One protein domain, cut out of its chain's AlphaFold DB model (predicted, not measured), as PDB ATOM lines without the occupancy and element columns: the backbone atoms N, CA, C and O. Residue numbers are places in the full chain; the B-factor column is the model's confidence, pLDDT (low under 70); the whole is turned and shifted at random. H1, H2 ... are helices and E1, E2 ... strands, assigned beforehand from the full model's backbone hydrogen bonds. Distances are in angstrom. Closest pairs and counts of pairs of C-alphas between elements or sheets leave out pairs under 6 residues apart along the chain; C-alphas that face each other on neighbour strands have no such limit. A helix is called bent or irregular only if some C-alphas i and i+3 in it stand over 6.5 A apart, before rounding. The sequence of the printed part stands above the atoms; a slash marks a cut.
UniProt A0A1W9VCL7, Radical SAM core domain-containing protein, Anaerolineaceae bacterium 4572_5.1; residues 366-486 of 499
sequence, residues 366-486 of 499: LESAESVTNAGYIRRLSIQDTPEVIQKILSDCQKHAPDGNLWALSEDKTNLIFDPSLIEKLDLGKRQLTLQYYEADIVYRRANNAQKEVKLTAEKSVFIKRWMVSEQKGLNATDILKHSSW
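Overview. This is residues 366 to 486 of the 499 residues of the protein "Radical SAM core domain-containing protein" of Anaerolineaceae bacterium 4572_5.1 (UniProt A0A1W9VCL7). A twisted, curled sheet of six strands has a head at one end, where H1 packs on the short strands E2 and E3, H2 packs on H1 and H3 sits by the start of E4, and an arm made by the long strands E4 and E6, with E5 beside E6 at the arm's far end. The arm makes the length of the domain; H1 covers E2 and E3, while H2 and H3 sit near the head ends of E1 and E4. The printed part has 121 residues, with three named helices and six named strands in the order E1 H1 E2 E3 H2 E4 E5 E6 H3; the sheet, E2 E3 E1 E4 E6 E5, is antiparallel, and the class is mixed. The whole is only just loose, close to compact, with a radius of gyration of the C-alphas of 16.4 A and spans of 52 by 29 by 22 A.

Along the chain. Residues 366 to 377 hold no named element; residues 371 to 372 pair antiparallel with residues 378 to 379 of E1. E1, residues 378 to 384, begins at C-alpha 378, (150.482, 258.194, 225.762), and is 19.6 A long. H1, residues 387 to 400, is 19.8 A long. E2 is residues 407 to 409, E3 415 to 418 and H2 420 to 425. E4, residues 433 to 443, is 32.1 A long, E5 is residues 450 to 455, and E6, residues 461 to 475, is 39.9 A long. H3, residues 477 to 484, ends at C-alpha 484, (152.204, 251.411, 215.208).

Arrangement. In the sheet, E2 and E3 form a hairpin, with N 408 and O 417 2.8 A apart. E3 and E1 have N 383 and O 416 at 2.9 A, and E1 and E4 have N 380 and O 436 at 2.9 A. E4 and E6 pair from N 433 and O 475, 2.7 A, to N 443 and O 463, 2.8 A. E5 and E6 form a hairpin, with N 454 and O 462 at 2.8 A. There are two split strand-helix-strand units, each of two strands that run the same way in the sheet with a helix between them along the chain and another strand between them in the sheet: E1, H1, E2, with E3 between, and E3, H2, E4, with E1 between; both crossovers are right-handed. H1 and H3 on one face of the sheet make two layers, helices over strands. H1 lies over E2 and E3 at a height over the sheet of 9.3 A, along the strands, at 15 degrees to E3 on the local plane; its closest C-alpha to E3 is that of Ile 390, 6.7 A from Leu 416. H3, at a height of 7.4 A, lies only just over E6, with 3 of its C-alphas falling on it, slantwise at 42 degrees on the local plane. H2 only grazes the sheet with residues 420 to 423. Residues 396 to 400 of H1 touch H2, about perpendicular at 87 degrees; the closest C-alphas, of Cys 397 and Leu 422, are 7.2 A apart. H2 and H3 are close but not clearly touching, with the C-alphas of Ile 423 and Ala 477 6.5 A apart. In H1 and H3 every O i to N i+4 pair is within hydrogen-bond range; H2 is irregular, with C-alphas 421 and 424 7.2 A apart, 0 of 2 such pairs and 2 of 3 O i to N i+3 pairs within range.

Size, cuts and confidence. The C-alphas farthest apart, of Lys 430 and Glu 459, are 53.6 A apart. The printed part has no cut and no long link. Its mean pLDDT is 89.1; residues 483 to 486 are under 70.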
ATOM      1  N   LEU A 366     146.936 258.227 232.454       92.19
ATOM      2  CA  LEU A 366     146.369 257.444 231.366       92.19
ATOM      3  C   LEU A 366     144.841 257.435 231.497       92.19
ATOM      4  O   LEU A 366     144.318 257.133 232.570       92.19
ATOM      5  N   GLU A 367     144.139 257.791 230.426       89.38
ATOM      6  CA  GLU A 367     142.677 257.727 230.359       89.38
ATOM      7  C   GLU A 367     142.221 256.395 229.740       89.38
ATOM      8  O   GLU A 367     143.021 255.642 229.178       89.38
ATOM      9  N   SER A 368     140.928 256.079 229.854       85.81
ATOM     10  CA  SER A 368     140.358 254.850 229.290       85.81
ATOM     11  C   SER A 368     140.632 254.737 227.789       85.81
ATOM     12  O   SER A 368     140.537 255.728 227.064       85.81
ATOM     13  N   ALA A 369     140.927 253.517 227.326       88.81
ATOM     14  CA  ALA A 369     141.247 253.199 225.932       88.81
ATOM     15  C   ALA A 369     142.535 253.828 225.361       88.81
ATOM     16  O   ALA A 369     142.791 253.732 224.159       88.81
ATOM     17  N   GLU A 370     143.360 254.456 226.200       91.75
ATOM     18  CA  GLU A 370     144.697 254.908 225.821       91.75
ATOM     19  C   GLU A 370     145.755 253.848 226.123       91.75
ATOM     20  O   GLU A 370     145.630 253.056 227.056       91.75
ATOM     21  N   SER A 371     146.855 253.884 225.370       89.56
ATOM     22  CA  SER A 371     148.014 253.012 225.591       89.56
ATOM     23  C   SER A 371     149.295 253.818 225.773       89.56
ATOM     24  O   SER A 371     149.441 254.917 225.239       89.56
ATOM     25  N   VAL A 372     150.259 253.265 226.511       90.38
ATOM     26  CA  VAL A 372     151.621 253.808 226.576       90.38
ATOM     27  C   VAL A 372     152.482 253.081 225.548       90.38
ATOM     28  O   VAL A 372     152.567 251.859 225.541       90.38
ATOM     29  N   THR A 373     153.109 253.842 224.658       87.69
ATOM     30  CA  THR A 373     154.040 253.325 223.641       87.69
ATOM     31  C   THR A 373     155.373 252.883 224.248       87.69
ATOM     32  O   THR A 373     155.754 253.353 225.319       87.69
ATOM     33  N   ASN A 374     156.167 252.098 223.513       83.31
ATOM     34  CA  ASN A 374     157.537 251.739 223.924       83.31
ATOM     35  C   ASN A 374     158.458 252.954 224.127       83.31
ATOM     36  O   ASN A 374     159.426 252.885 224.879       83.31
ATOM     37  N   ALA A 375     158.157 254.082 223.475       82.38
ATOM     38  CA  ALA A 375     158.862 255.345 223.665       82.38
ATOM     39  C   ALA A 375     158.332 256.168 224.860       82.38
ATOM     40  O   ALA A 375     158.851 257.255 225.121       82.38
ATOM     41  N   GLY A 376     157.326 255.687 225.593       89.19
ATOM     42  CA  GLY A 376     156.751 256.317 226.787       89.19
ATOM     43  C   GLY A 376     155.698 257.396 226.524       89.19
ATOM     44  O   GLY A 376     155.220 258.027 227.463       89.19
ATOM     45  N   TYR A 377     155.318 257.635 225.269       91.00
ATOM     46  CA  TYR A 377     154.193 258.518 224.949       91.00
ATOM     47  C   TYR A 377     152.861 257.831 225.231       91.00
ATOM     48  O   TYR A 377     152.720 256.637 224.958       91.00
ATOM     49  N   ILE A 378     151.885 258.603 225.703       92.81
ATOM     50  CA  ILE A 378     150.482 258.194 225.762       92.81
ATOM     51  C   ILE A 378     149.902 258.353 224.360       92.81
ATOM     52  O   ILE A 378     149.993 259.428 223.768       92.81
ATOM     53  N   ARG A 379     149.308 257.293 223.830       91.31
ATOM     54  CA  ARG A 379     148.687 257.245 222.513       91.31
ATOM     55  C   ARG A 379     147.177 257.150 222.665       91.31
ATOM     56  O   ARG A 379     146.674 256.275 223.367       91.31
ATOM     57  N   ARG A 380     146.478 258.020 221.942       92.94
ATOM     58  CA  ARG A 380     145.023 258.035 221.815       92.94
ATOM     59  C   ARG A 380     144.659 257.875 220.348       92.94
ATOM     60  O   ARG A 380     145.166 258.608 219.499       92.94
ATOM     61  N   LEU A 381     143.782 256.922 220.068       93.62
ATOM     62  CA  LEU A 381     143.194 256.721 218.754       93.62
ATOM     63  C   LEU A 381     141.695 256.966 218.865       93.62
ATOM     64  O   LEU A 381     141.040 256.399 219.738       93.62
ATOM     65  N   SER A 382     141.165 257.820 217.998       94.94
ATOM     66  CA  SER A 382     139.740 258.119 217.985       94.94
ATOM     67  C   SER A 382     139.159 258.178 216.582       94.94
ATOM     68  O   SER A 382     139.861 258.380 215.586       94.94
ATOM     69  N   ILE A 383     137.846 258.004 216.524       95.62
ATOM     70  CA  ILE A 383     137.022 258.194 215.341       95.62
ATOM     71  C   ILE A 383     135.840 259.084 215.702       95.62
ATOM     72  O   ILE A 383     135.203 258.883 216.737       95.62
ATOM     73  N   GLN A 384     135.556 260.057 214.838       95.31
ATOM     74  CA  GLN A 384     134.391 260.922 214.950       95.31
ATOM     75  C   GLN A 384     133.490 260.707 213.734       95.31
ATOM     76  O   GLN A 384     133.962 260.786 212.601       95.31
ATOM     77  N   ASP A 385     132.217 260.405 213.970       94.75
ATOM     78  CA  ASP A 385     131.219 260.128 212.929       94.75
ATOM     79  C   ASP A 385     129.800 260.364 213.492       94.75
ATOM     80  O   ASP A 385     129.639 260.850 214.617       94.75
ATOM     81  N   THR A 386     128.751 260.046 212.730       94.75
ATOM     82  CA  THR A 386     127.373 260.148 213.229       94.75
ATOM     83  C   THR A 386     127.112 259.136 214.354       94.75
ATOM     84  O   THR A 386     127.708 258.050 214.358       94.75
ATOM     85  N   PRO A 387     126.196 259.432 215.299       94.81
ATOM     86  CA  PRO A 387     125.879 258.521 216.399       94.81
ATOM     87  C   PRO A 387     125.498 257.104 215.954       94.81
ATOM     88  O   PRO A 387     125.856 256.131 216.614       94.81
ATOM     89  N   GLU A 388     124.815 256.957 214.817       93.81
ATOM     90  CA  GLU A 388     124.406 255.659 214.270       93.81
ATOM     91  C   GLU A 388     125.616 254.821 213.846       93.81
ATOM     92  O   GLU A 388     125.688 253.619 214.112       93.81
ATOM     93  N   VAL A 389     126.589 255.465 213.200       93.31
ATOM     94  CA  VAL A 389     127.827 254.819 212.769       93.31
ATOM     95  C   VAL A 389     128.678 254.439 213.972       93.31
ATOM     96  O   VAL A 389     129.150 253.302 214.056       93.31
ATOM     97  N   ILE A 390     128.848 255.366 214.915       95.44
ATOM     98  CA  ILE A 390     129.616 255.120 216.134       95.44
ATOM     99  C   ILE A 390     128.992 253.982 216.943       95.44
ATOM    100  O   ILE A 390     129.719 253.113 217.411       95.44
ATOM    101  N   GLN A 391     127.662 253.910 217.037       94.06
ATOM    102  CA  GLN A 391     126.975 252.814 217.720       94.06
ATOM    103  C   GLN A 391     127.243 251.448 217.064       94.06
ATOM    104  O   GLN A 391     127.372 250.442 217.772       94.06
ATOM    105  N   LYS A 392     127.368 251.393 215.729       93.25
ATOM    106  CA  LYS A 392     127.751 250.163 215.015       93.25
ATOM    107  C   LYS A 392     129.165 249.725 215.406       93.25
ATOM    108  O   LYS A 392     129.350 248.587 215.823       93.25
ATOM    109  N   ILE A 393     130.135 250.638 215.339       93.94
ATOM    110  CA  ILE A 393     131.540 250.352 215.681       93.94
ATOM    111  C   ILE A 393     131.675 249.993 217.166       93.94
ATOM    112  O   ILE A 393     132.383 249.057 217.526       93.94
ATOM    113  N   LEU A 394     130.943 250.688 218.038       93.81
ATOM    114  CA  LEU A 394     130.893 250.399 219.466       93.81
ATOM    115  C   LEU A 394     130.386 248.980 219.751       93.81
ATOM    116  O   LEU A 394     130.901 248.328 220.653       93.81
ATOM    117  N   SER A 395     129.412 248.488 218.981       93.56
ATOM    118  CA  SER A 395     128.908 247.116 219.128       93.56
ATOM    119  C   SER A 395     130.004 246.082 218.828       93.56
ATOM    120  O   SER A 395     130.126 245.084 219.543       93.56
ATOM    121  N   ASP A 396     130.859 246.349 217.835       92.25
ATOM    122  CA  ASP A 396     132.036 245.521 217.545       92.25
ATOM    123  C   ASP A 396     133.077 245.614 218.678       92.25
ATOM    124  O   ASP A 396     133.596 244.591 219.135       92.25
ATOM    125  N   CYS A 397     133.332 246.818 219.210       92.50
ATOM    126  CA  CYS A 397     134.194 247.010 220.381       92.50
ATOM    127  C   CYS A 397     133.697 246.211 221.597       92.50
ATOM    128  O   CYS A 397     134.484 245.508 222.225       92.50
ATOM    129  N   GLN A 398     132.401 246.264 221.910       93.75
ATOM    130  CA  GLN A 398     131.789 245.537 223.029       93.75
ATOM    131  C   GLN A 398     131.896 244.019 222.864       93.75
ATOM    132  O   GLN A 398     132.108 243.303 223.840       93.75
ATOM    133  N   LYS A 399     131.808 243.518 221.628       93.56
ATOM    134  CA  LYS A 399     131.996 242.096 221.322       93.56
ATOM    135  C   LYS A 399     133.431 241.626 221.585       93.56
ATOM    136  O   LYS A 399     133.632 240.501 222.034       93.56
ATOM    137  N   HIS A 400     134.423 242.462 221.280       91.00
ATOM    138  CA  HIS A 400     135.842 242.103 221.376       91.00
ATOM    139  C   HIS A 400     136.522 242.533 222.684       91.00
ATOM    140  O   HIS A 400     137.578 241.995 223.017       91.00
ATOM    141  N   ALA A 401     135.926 243.476 223.413       90.25
ATOM    142  CA  ALA A 401     136.393 244.019 224.684       90.25
ATOM    143  C   ALA A 401     135.188 244.375 225.587       90.25
ATOM    144  O   ALA A 401     134.896 245.561 225.792       90.25
ATOM    145  N   PRO A 402     134.467 243.365 226.114       87.75
ATOM    146  CA  PRO A 402     133.233 243.572 226.881       87.75
ATOM    147  C   PRO A 402     133.461 244.311 228.205       87.75
ATOM    148  O   PRO A 402     132.573 245.026 228.659       87.75
ATOM    149  N   ASP A 403     134.664 244.211 228.777       86.38
ATOM    150  CA  ASP A 403     135.023 244.839 230.054       86.38
ATOM    151  C   ASP A 403     135.131 246.375 229.974       86.38
ATOM    152  O   ASP A 403     135.351 247.034 230.986       86.38
ATOM    153  N   GLY A 404     135.027 246.965 228.775       83.75
ATOM    154  CA  GLY A 404     135.017 248.420 228.574       83.75
ATOM    155  C   GLY A 404     136.376 249.117 228.714       83.75
ATOM    156  O   GLY A 404     136.468 250.321 228.512       83.75
ATOM    157  N   ASN A 405     137.456 248.389 229.009       86.19
ATOM    158  CA  ASN A 405     138.778 248.990 229.246       86.19
ATOM    159  C   ASN A 405     139.481 249.495 227.971       86.19
ATOM    160  O   ASN A 405     140.391 250.320 228.049       86.19
ATOM    161  N   LEU A 406     139.080 248.990 226.800       91.19
ATOM    162  CA  LEU A 406     139.735 249.264 225.514       91.19
ATOM    163  C   LEU A 406     138.962 250.243 224.628       91.19
ATOM    164  O   LEU A 406     139.344 250.441 223.479       91.19
ATOM    165  N   TRP A 407     137.874 250.836 225.112       94.00
ATOM    166  CA  TRP A 407     137.125 251.842 224.363       94.00
ATOM    167  C   TRP A 407     136.427 252.829 225.302       94.00
ATOM    168  O   TRP A 407     136.128 252.514 226.447       94.00
ATOM    169  N   ALA A 408     136.177 254.041 224.817       93.56
ATOM    170  CA  ALA A 408     135.452 255.078 225.539       93.56
ATOM    171  C   ALA A 408     134.617 255.908 224.560       93.56
ATOM    172  O   ALA A 408     135.109 256.335 223.516       93.56
ATOM    173  N   LEU A 409     133.348 256.133 224.897       93.44
ATOM    174  CA  LEU A 409     132.398 256.889 224.081       93.44
ATOM    175  C   LEU A 409     132.190 258.287 224.674       93.44
ATOM    176  O   LEU A 409     132.054 258.422 225.890       93.44
ATOM    177  N   SER A 410     132.138 259.314 223.827       92.50
ATOM    178  CA  SER A 410     131.759 260.668 224.242       92.50
ATOM    179  C   SER A 410     130.283 260.761 224.650       92.50
ATOM    180  O   SER A 410     129.442 259.988 224.194       92.50
ATOM    181  N   GLU A 411     129.941 261.746 225.487       91.00
ATOM    182  CA  GLU A 411     128.563 261.950 225.970       91.00
ATOM    183  C   GLU A 411     127.556 262.198 224.833       91.00
ATOM    184  O   GLU A 411     126.432 261.697 224.873       91.00
ATOM    185  N   ASP A 412     127.974 262.916 223.787       91.12
ATOM    186  CA  ASP A 412     127.178 263.196 222.585       91.12
ATOM    187  C   ASP A 412     127.115 262.014 221.596       91.12
ATOM    188  O   ASP A 412     126.420 262.088 220.582       91.12
ATOM    189  N   LYS A 413     127.827 260.919 221.897       93.75
ATOM    190  CA  LYS A 413     127.932 259.692 221.095       93.75
ATOM    191  C   LYS A 413     128.497 259.893 219.685       93.75
ATOM    192  O   LYS A 413     128.333 259.011 218.846       93.75
ATOM    193  N   THR A 414     129.167 261.013 219.413       94.50
ATOM    194  CA  THR A 414     129.763 261.290 218.092       94.50
ATOM    195  C   THR A 414     131.228 260.880 217.993       94.50
ATOM    196  O   THR A 414     131.757 260.775 216.890       94.50
ATOM    197  N   ASN A 415     131.897 260.626 219.120       94.62
ATOM    198  CA  ASN A 415     133.316 260.297 219.163       94.62
ATOM    199  C   ASN A 415     133.574 259.030 219.986       94.62
ATOM    200  O   ASN A 415     133.164 258.918 221.142       94.62
ATOM    201  N   LEU A 416     134.314 258.097 219.395       95.06
ATOM    202  CA  LEU A 416     134.748 256.857 220.029       95.06
ATOM    203  C   LEU A 416     136.273 256.829 220.090       95.06
ATOM    204  O   LEU A 416     136.946 256.920 219.064       95.06
ATOM    205  N   ILE A 417     136.811 256.683 221.294       95.00
ATOM    206  CA  ILE A 417     138.218 256.370 221.545       95.00
ATOM    207  C   ILE A 417     138.322 254.856 221.689       95.00
ATOM    208  O   ILE A 417     137.463 254.243 222.322       95.00
ATOM    209  N   PHE A 418     139.349 254.246 221.113       93.31
ATOM    210  CA  PHE A 418     139.574 252.812 221.246       93.31
ATOM    211  C   PHE A 418     141.058 252.461 221.184       93.31
ATOM    212  O   PHE A 418     141.856 253.157 220.555       93.31
ATOM    213  N   ASP A 419     141.427 251.364 221.837       90.38
ATOM    214  CA  ASP A 419     142.799 250.884 221.848       90.38
ATOM    215  C   ASP A 419     143.208 250.378 220.447       90.38
ATOM    216  O   ASP A 419     142.429 249.671 219.793       90.38
ATOM    217  N   PRO A 420     144.430 250.680 219.966       84.94
ATOM    218  CA  PRO A 420     144.898 250.241 218.653       84.94
ATOM    219  C   PRO A 420     144.837 248.725 218.411       84.94
ATOM    220  O   PRO A 420     144.705 248.308 217.263       84.94
ATOM    221  N   SER A 421     144.878 247.891 219.457       86.88
ATOM    222  CA  SER A 421     144.724 246.430 219.337       86.88
ATOM    223  C   SER A 421     143.352 245.988 218.811       86.88
ATOM    224  O   SER A 421     143.180 244.829 218.421       86.88
ATOM    225  N   LEU A 422     142.367 246.891 218.784       90.44
ATOM    226  CA  LEU A 422     141.046 246.632 218.224       90.44
ATOM    227  C   LEU A 422     140.967 246.905 216.719       90.44
ATOM    228  O   LEU A 422     140.047 246.398 216.095       90.44
ATOM    229  N   ILE A 423     141.916 247.624 216.105       89.75
ATOM    230  CA  ILE A 423     141.820 248.062 214.695       89.75
ATOM    231  C   ILE A 423     141.483 246.918 213.735       89.75
ATOM    232  O   ILE A 423     140.580 247.055 212.917       89.75
ATOM    233  N   GLU A 424     142.179 245.786 213.844       88.81
ATOM    234  CA  GLU A 424     141.979 244.635 212.950       88.81
ATOM    235  C   GLU A 424     140.651 243.897 213.195       88.81
ATOM    236  O   GLU A 424     140.245 243.062 212.391       88.81
ATOM    237  N   LYS A 425     139.969 244.199 214.304       90.00
ATOM    238  CA  LYS A 425     138.712 243.571 214.732       90.00
ATOM    239  C   LYS A 425     137.479 244.428 214.427       90.00
ATOM    240  O   LYS A 425     136.366 243.948 214.618       90.00
ATOM    241  N   LEU A 426     137.657 245.677 213.993       90.00
ATOM    242  CA  LEU A 426     136.570 246.636 213.775       90.00
ATOM    243  C   LEU A 426     136.292 246.851 212.281       90.00
ATOM    244  O   LEU A 426     137.215 247.017 211.481       90.00
ATOM    245  N   ASP A 427     135.013 246.942 211.902       88.31
ATOM    246  CA  ASP A 427     134.598 247.360 210.554       88.31
ATOM    247  C   ASP A 427     134.690 248.891 210.401       88.31
ATOM    248  O   ASP A 427     133.706 249.634 210.477       88.31
ATOM    249  N   LEU A 428     135.915 249.382 210.192       88.50
ATOM    250  CA  LEU A 428     136.195 250.814 210.037       88.50
ATOM    251  C   LEU A 428     135.941 251.323 208.604       88.50
ATOM    252  O   LEU A 428     135.761 252.524 208.392       88.50
ATOM    253  N   GLY A 429     135.867 250.437 207.606       84.94
ATOM    254  CA  GLY A 429     135.678 250.804 206.199       84.94
ATOM    255  C   GLY A 429     136.717 251.821 205.695       84.94
ATOM    256  O   GLY A 429     137.917 251.659 205.900       84.94
ATOM    257  N   LYS A 430     136.256 252.888 205.024       85.38
ATOM    258  CA  LYS A 430     137.096 254.010 204.544       85.38
ATOM    259  C   LYS A 430     137.121 255.205 205.509       85.38
ATOM    260  O   LYS A 430     137.441 256.317 205.092       85.38
ATOM    261  N   ARG A 431     136.712 255.009 206.763       90.38
ATOM    262  CA  ARG A 431     136.589 256.109 207.721       90.38
ATOM    263  C   ARG A 431     137.951 256.624 208.147       90.38
ATOM    264  O   ARG A 431     138.941 255.892 208.163       90.38
ATOM    265  N   GLN A 432     137.961 257.904 208.481       92.50
ATOM    266  CA  GLN A 432     139.151 258.613 208.901       92.50
ATOM    267  C   GLN A 432     139.277 258.579 210.419       92.50
ATOM    268  O   GLN A 432     138.325 258.830 211.152       92.50
ATOM    269  N   LEU A 433     140.484 258.276 210.868       93.88
ATOM    270  CA  LEU A 433     140.880 258.177 212.257       93.88
ATOM    271  C   LEU A 433     141.749 259.378 212.622       93.88
ATOM    272  O   LEU A 433     142.427 259.976 211.776       93.88
ATOM    273  N   THR A 434     141.738 259.698 213.910       94.25
ATOM    274  CA  THR A 434     142.622 260.685 214.519       94.25
ATOM    275  C   THR A 434     143.568 259.979 215.480       94.25
ATOM    276  O   THR A 434     143.134 259.272 216.387       94.25
ATOM    277  N   LEU A 435     144.869 260.173 215.275       91.62
ATOM    278  CA  LEU A 435     145.933 259.647 216.120       91.62
ATOM    279  C   LEU A 435     146.594 260.797 216.876       91.62
ATOM    280  O   LEU A 435     147.149 261.714 216.271       91.62
ATOM    281  N   GLN A 436     146.553 260.732 218.201       91.75
ATOM    282  CA  GLN A 436     147.123 261.734 219.094       91.75
ATOM    283  C   GLN A 436     148.186 261.106 219.992       91.75
ATOM    284  O   GLN A 436     148.033 259.986 220.488       91.75
ATOM    285  N   TYR A 437     149.251 261.866 220.235       91.88
ATOM    286  CA  TYR A 437     150.293 261.530 221.193       91.88
ATOM    287  C   TYR A 437     150.391 262.609 222.260       91.88
ATOM    288  O   TYR A 437     150.440 263.804 221.953       91.88
ATOM    289  N   TYR A 438     150.485 262.178 223.511       92.69
ATOM    290  CA  TYR A 438     150.705 263.030 224.665       92.69
ATOM    291  C   TYR A 438     151.988 262.624 225.382       92.69
ATOM    292  O   TYR A 438     152.370 261.452 225.424       92.69
ATOM    293  N   GLU A 439     152.639 263.609 225.980       92.25
ATOM    294  CA  GLU A 439     153.734 263.407 226.916       92.25
ATOM    295  C   GLU A 439     153.256 263.735 228.331       92.25
ATOM    296  O   GLU A 439     152.419 264.625 228.533       92.25
ATOM    297  N   ALA A 440     153.773 262.982 229.299       93.25
ATOM    298  CA  ALA A 440     153.526 263.190 230.712       93.25
ATOM    299  C   ALA A 440     154.850 263.369 231.459       93.25
ATOM    300  O   ALA A 440     155.839 262.709 231.134       93.25
ATOM    301  N   ASP A 441     154.858 264.243 232.464       92.19
ATOM    302  CA  ASP A 441     156.035 264.487 233.297       92.19
ATOM    303  C   ASP A 441     155.657 264.840 234.741       92.19
ATOM    304  O   ASP A 441     154.567 265.356 235.005       92.19
ATOM    305  N   ILE A 442     156.574 264.574 235.671       93.19
ATOM    306  CA  ILE A 442     156.422 264.896 237.093       93.19
ATOM    307  C   ILE A 442     157.015 266.281 237.340       93.19
ATOM    308  O   ILE A 442     158.182 266.533 237.035       93.19
ATOM    309  N   VAL A 443     156.226 267.183 237.922       91.25
ATOM    310  CA  VAL A 443     156.630 268.564 238.202       91.25
ATOM    311  C   VAL A 443     156.348 268.946 239.652       91.25
ATOM    312  O   VAL A 443     155.360 268.522 240.246       91.25
ATOM    313  N   TYR A 444     157.214 269.780 240.231       88.12
ATOM    314  CA  TYR A 444     157.056 270.242 241.613       88.12
ATOM    315  C   TYR A 444     155.911 271.250 241.778       88.12
ATOM    316  O   TYR A 444     155.134 271.176 242.723       88.12
ATOM    317  N   ARG A 445     155.797 272.211 240.854       85.06
ATOM    318  CA  ARG A 445     154.775 273.264 240.921       85.06
ATOM    319  C   ARG A 445     153.584 272.904 240.054       85.06
ATOM    320  O   ARG A 445     153.759 272.458 238.920       85.06
ATOM    321  N   ARG A 446     152.382 273.170 240.565       82.75
ATOM    322  CA  ARG A 446     151.149 273.013 239.796       82.75
ATOM    323  C   ARG A 446     151.215 273.900 238.552       82.75
ATOM    324  O   ARG A 446     151.308 275.120 238.657       82.75
ATOM    325  N   ALA A 447     151.192 273.269 237.387       75.31
ATOM    326  CA  ALA A 447     151.056 273.934 236.099       75.31
ATOM    327  C   ALA A 447     149.579 273.956 235.677       75.31
ATOM    328  O   ALA A 447     148.797 273.126 236.140       75.31
ATOM    329  N   ASN A 448     149.200 274.848 234.757       75.69
ATOM    330  CA  ASN A 448     147.819 274.935 234.251       75.69
ATOM    331  C   ASN A 448     147.316 273.618 233.640       75.69
ATOM    332  O   ASN A 448     146.125 273.339 233.663       75.69
ATOM    333  N   ASN A 449     148.222 272.792 233.121       77.00
ATOM    334  CA  ASN A 449     147.933 271.480 232.552       77.00
ATOM    335  C   ASN A 449     148.353 270.313 233.471       77.00
ATOM    336  O   ASN A 449     148.638 269.210 232.998       77.00
ATOM    337  N   ALA A 450     148.436 270.560 234.782       80.12
ATOM    338  CA  ALA A 450     148.536 269.505 235.781       80.12
ATOM    339  C   ALA A 450     147.204 268.748 235.857       80.12
ATOM    340  O   ALA A 450     146.176 269.332 236.192       80.12
ATOM    341  N   GLN A 451     147.242 267.452 235.560       84.38
ATOM    342  CA  GLN A 451     146.065 266.579 235.545       84.38
ATOM    343  C   GLN A 451     145.852 265.871 236.883       84.38
ATOM    344  O   GLN A 451     144.729 265.544 237.249       84.38
ATOM    345  N   LYS A 452     146.936 265.629 237.628       92.31
ATOM    346  CA  LYS A 452     146.889 264.862 238.873       92.31
ATOM    347  C   LYS A 452     147.848 265.421 239.905       92.31
ATOM    348  O   LYS A 452     148.981 265.764 239.577       92.31
ATOM    349  N   GLU A 453     147.395 265.471 241.149       94.81
ATOM    350  CA  GLU A 453     148.229 265.720 242.320       94.81
ATOM    351  C   GLU A 453     148.593 264.383 242.974       94.81
ATOM    352  O   GLU A 453     147.735 263.524 243.181       94.81
ATOM    353  N   VAL A 454     149.870 264.210 243.303       95.00
ATOM    354  CA  VAL A 454     150.386 263.090 244.088       95.00
ATOM    355  C   VAL A 454     150.926 263.668 245.388       95.00
ATOM    356  O   VAL A 454     151.975 264.314 245.404       95.00
ATOM    357  N   LYS A 455     150.189 263.444 246.477       94.94
ATOM    358  CA  LYS A 455     150.623 263.836 247.819       94.94
ATOM    359  C   LYS A 455     151.772 262.937 248.268       94.94
ATOM    360  O   LYS A 455     151.650 261.712 248.208       94.94
ATOM    361  N   LEU A 456     152.866 263.559 248.696       94.38
ATOM    362  CA  LEU A 456     154.023 262.890 249.293       94.38
ATOM    363  C   LEU A 456     153.916 262.942 250.816       94.38
ATOM    364  O   LEU A 456     153.980 261.916 251.477       94.38
ATOM    365  N   THR A 457     153.677 264.132 251.364       92.69
ATOM    366  CA  THR A 457     153.411 264.359 252.792       92.69
ATOM    367  C   THR A 457     152.205 265.289 252.950       92.69
ATOM    368  O   THR A 457     151.585 265.678 251.958       92.69
ATOM    369  N   ALA A 458     151.857 265.663 254.186       89.75
ATOM    370  CA  ALA A 458     150.805 266.653 254.438       89.75
ATOM    371  C   ALA A 458     151.098 268.011 253.767       89.75
ATOM    372  O   ALA A 458     150.189 268.632 253.225       89.75
ATOM    373  N   GLU A 459     152.373 268.410 253.735       89.56
ATOM    374  CA  GLU A 459     152.823 269.730 253.267       89.56
ATOM    375  C   GLU A 459     153.478 269.699 251.877       89.56
ATOM    376  O   GLU A 459     153.878 270.736 251.346       89.56
ATOM    377  N   LYS A 460     153.635 268.511 251.274       93.19
ATOM    378  CA  LYS A 460     154.347 268.354 250.005       93.19
ATOM    379  C   LYS A 460     153.601 267.465 249.025       93.19
ATOM    380  O   LYS A 460     153.347 266.292 249.291       93.19
ATOM    381  N   SER A 461     153.396 268.007 247.833       94.81
ATOM    382  CA  SER A 461     152.850 267.296 246.684       94.81
ATOM    383  C   SER A 461     153.730 267.503 245.460       94.81
ATOM    384  O   SER A 461     154.465 268.486 245.347       94.81
ATOM    385  N   VAL A 462     153.613 266.578 244.518       95.62
ATOM    386  CA  VAL A 462     154.078 266.746 243.141       95.62
ATOM    387  C   VAL A 462     152.891 266.595 242.205       95.62
ATOM    388  O   VAL A 462     151.852 266.047 242.574       95.62
ATOM    389  N   PHE A 463     153.026 267.084 240.982       95.44
ATOM    390  CA  PHE A 463     151.943 267.097 240.010       95.44
ATOM    391  C   PHE A 463     152.362 266.368 238.745       95.44
ATOM    392  O   PHE A 463     153.511 266.460 238.319       95.44
ATOM    393  N   ILE A 464     151.417 265.670 238.124       95.38
ATOM    394  CA  ILE A 464     151.625 265.050 236.821       95.38
ATOM    395  C   ILE A 464     151.063 265.983 235.758       95.38
ATOM    396  O   ILE A 464     149.859 266.252 235.699       95.38
ATOM    397  N   LYS A 465     151.967 266.515 234.941       93.62
ATOM    398  CA  LYS A 465     151.666 267.372 233.800       93.62
ATOM    399  C   LYS A 465     151.425 266.490 232.582       93.62
ATOM    400  O   LYS A 465     152.212 265.582 232.349       93.62
ATOM    401  N   ARG A 466     150.398 266.794 231.787       92.94
ATOM    402  CA  ARG A 466     150.113 266.125 230.505       92.94
ATOM    403  C   ARG A 466     149.916 267.164 229.406       92.94
ATOM    404  O   ARG A 466     149.259 268.181 229.631       92.94
ATOM    405  N   TRP A 467     150.495 266.954 228.228       92.62
ATOM    406  CA  TRP A 467     150.278 267.820 227.064       92.62
ATOM    407  C   TRP A 467     150.372 267.035 225.762       92.62
ATOM    408  O   TRP A 467     151.095 266.046 225.673       92.62
ATOM    409  N   MET A 468     149.624 267.476 224.755       91.62
ATOM    410  CA  MET A 468     149.668 266.887 223.422       91.62
ATOM    411  C   MET A 468     150.956 267.312 222.717       91.62
ATOM    412  O   MET A 468     151.322 268.487 222.739       91.62
ATOM    413  N   VAL A 469     151.640 266.349 222.110       90.00
ATOM    414  CA  VAL A 469     152.895 266.550 221.372       90.00
ATOM    415  C   VAL A 469     152.734 266.301 219.875       90.00
ATOM    416  O   VAL A 469     153.538 266.793 219.090       90.00
ATOM    417  N   SER A 470     151.703 265.561 219.463       88.00
ATOM    418  CA  SER A 470     151.392 265.335 218.052       88.00
ATOM    419  C   SER A 470     149.920 264.982 217.865       88.00
ATOM    420  O   SER A 470     149.331 264.305 218.708       88.00
ATOM    421  N   GLU A 471     149.353 265.423 216.746       90.12
ATOM    422  CA  GLU A 471     148.022 265.060 216.271       90.12
ATOM    423  C   GLU A 471     148.092 264.835 214.759       90.12
ATOM    424  O   GLU A 471     148.650 265.653 214.026       90.12
ATOM    425  N   GLN A 472     147.520 263.728 214.297       88.31
ATOM    426  CA  GLN A 472     147.371 263.405 212.885       88.31
ATOM    427  C   GLN A 472     145.924 263.010 212.618       88.31
ATOM    428  O   GLN A 472     145.367 262.167 213.318       88.31
ATOM    429  N   LYS A 473     145.318 263.623 211.603       91.75
ATOM    430  CA  LYS A 473     143.929 263.386 211.189       91.75
ATOM    431  C   LYS A 473     143.900 262.804 209.786       91.75
ATOM    432  O   LYS A 473     144.857 262.955 209.032       91.75
ATOM    433  N   GLY A 474     142.780 262.187 209.425       90.38
ATOM    434  CA  GLY A 474     142.582 261.672 208.070       90.38
ATOM    435  C   GLY A 474     143.230 260.310 207.816       90.38
ATOM    436  O   GLY A 474     143.314 259.897 206.664       90.38
ATOM    437  N   LEU A 475     143.683 259.618 208.864       89.25
ATOM    438  CA  LEU A 475     144.377 258.335 208.741       89.25
ATOM    439  C   LEU A 475     143.371 257.204 208.530       89.25
ATOM    440  O   LEU A 475     142.341 257.162 209.196       89.25
ATOM    441  N   ASN A 476     143.660 256.259 207.643       89.50
ATOM    442  CA  ASN A 476     142.880 255.020 207.568       89.50
ATOM    443  C   ASN A 476     143.491 253.932 208.477       89.50
ATOM    444  O   ASN A 476     144.598 254.078 208.998       89.50
ATOM    445  N   ALA A 477     142.793 252.807 208.646       86.19
ATOM    446  CA  ALA A 477     143.266 251.692 209.476       86.19
ATOM    447  C   ALA A 477     144.660 251.167 209.065       86.19
ATOM    448  O   ALA A 477     145.485 250.853 209.922       86.19
ATOM    449  N   THR A 478     144.957 251.129 207.762       85.00
ATOM    450  CA  THR A 478     146.263 250.681 207.244       85.00
ATOM    451  C   THR A 478     147.373 251.667 207.604       85.00
ATOM    452  O   THR A 478     148.486 251.248 207.930       85.00
ATOM    453  N   ASP A 479     147.087 252.969 207.577       84.31
ATOM    454  CA  ASP A 479     148.043 254.001 207.983       84.31
ATOM    455  C   ASP A 479     148.381 253.861 209.469       84.31
ATOM    456  O   ASP A 479     149.556 253.896 209.832       84.31
ATOM    457  N   ILE A 480     147.385 253.612 210.328       82.12
ATOM    458  CA  ILE A 480     147.621 253.410 211.764       82.12
ATOM    459  C   ILE A 480     148.468 252.165 212.029       82.12
ATOM    460  O   ILE A 480     149.407 252.233 212.820       82.12
ATOM    461  N   LEU A 481     148.198 251.047 211.349       78.38
ATOM    462  CA  LEU A 481     149.012 249.834 211.490       78.38
ATOM    463  C   LEU A 481     150.463 250.086 211.059       78.38
ATOM    464  O   LEU A 481     151.391 249.679 211.758       78.38
ATOM    465  N   LYS A 482     150.689 250.870 209.997       73.19
ATOM    466  CA  LYS A 482     152.038 251.343 209.657       73.19
ATOM    467  C   LYS A 482     152.613 252.220 210.766       73.19
ATOM    468  O   LYS A 482     153.749 251.974 211.153       73.19
ATOM    469  N   HIS A 483     151.860 253.177 211.316       66.75
ATOM    470  CA  HIS A 483     152.289 254.067 212.407       66.75
ATOM    471  C   HIS A 483     152.624 253.334 213.715       66.75
ATOM    472  O   HIS A 483     153.563 253.721 214.407       66.75
ATOM    473  N   SER A 484     151.929 252.241 214.028       56.91
ATOM    474  CA  SER A 484     152.204 251.411 215.208       56.91
ATOM    475  C   SER A 484     153.578 250.723 215.156       56.91
ATOM    476  O   SER A 484     154.172 250.453 216.191       56.91
ATOM    477  N   SER A 485     154.160 250.551 213.962       47.38
ATOM    478  CA  SER A 485     155.532 250.046 213.800       47.38
ATOM    479  C   SER A 485     156.635 251.087 214.080       47.38
ATOM    480  O   SER A 485     157.813 250.734 214.169       47.38
ATOM    481  N   TRP A 486     156.275 252.368 214.266       46.62
ATOM    482  CA  TRP A 486     157.208 253.470 214.565       46.62
ATOM    483  C   TRP A 486     157.510 253.617 216.058       46.62
ATOM    484  O   TRP A 486     158.181 254.565 216.456       46.62
TER     485      TRP A 486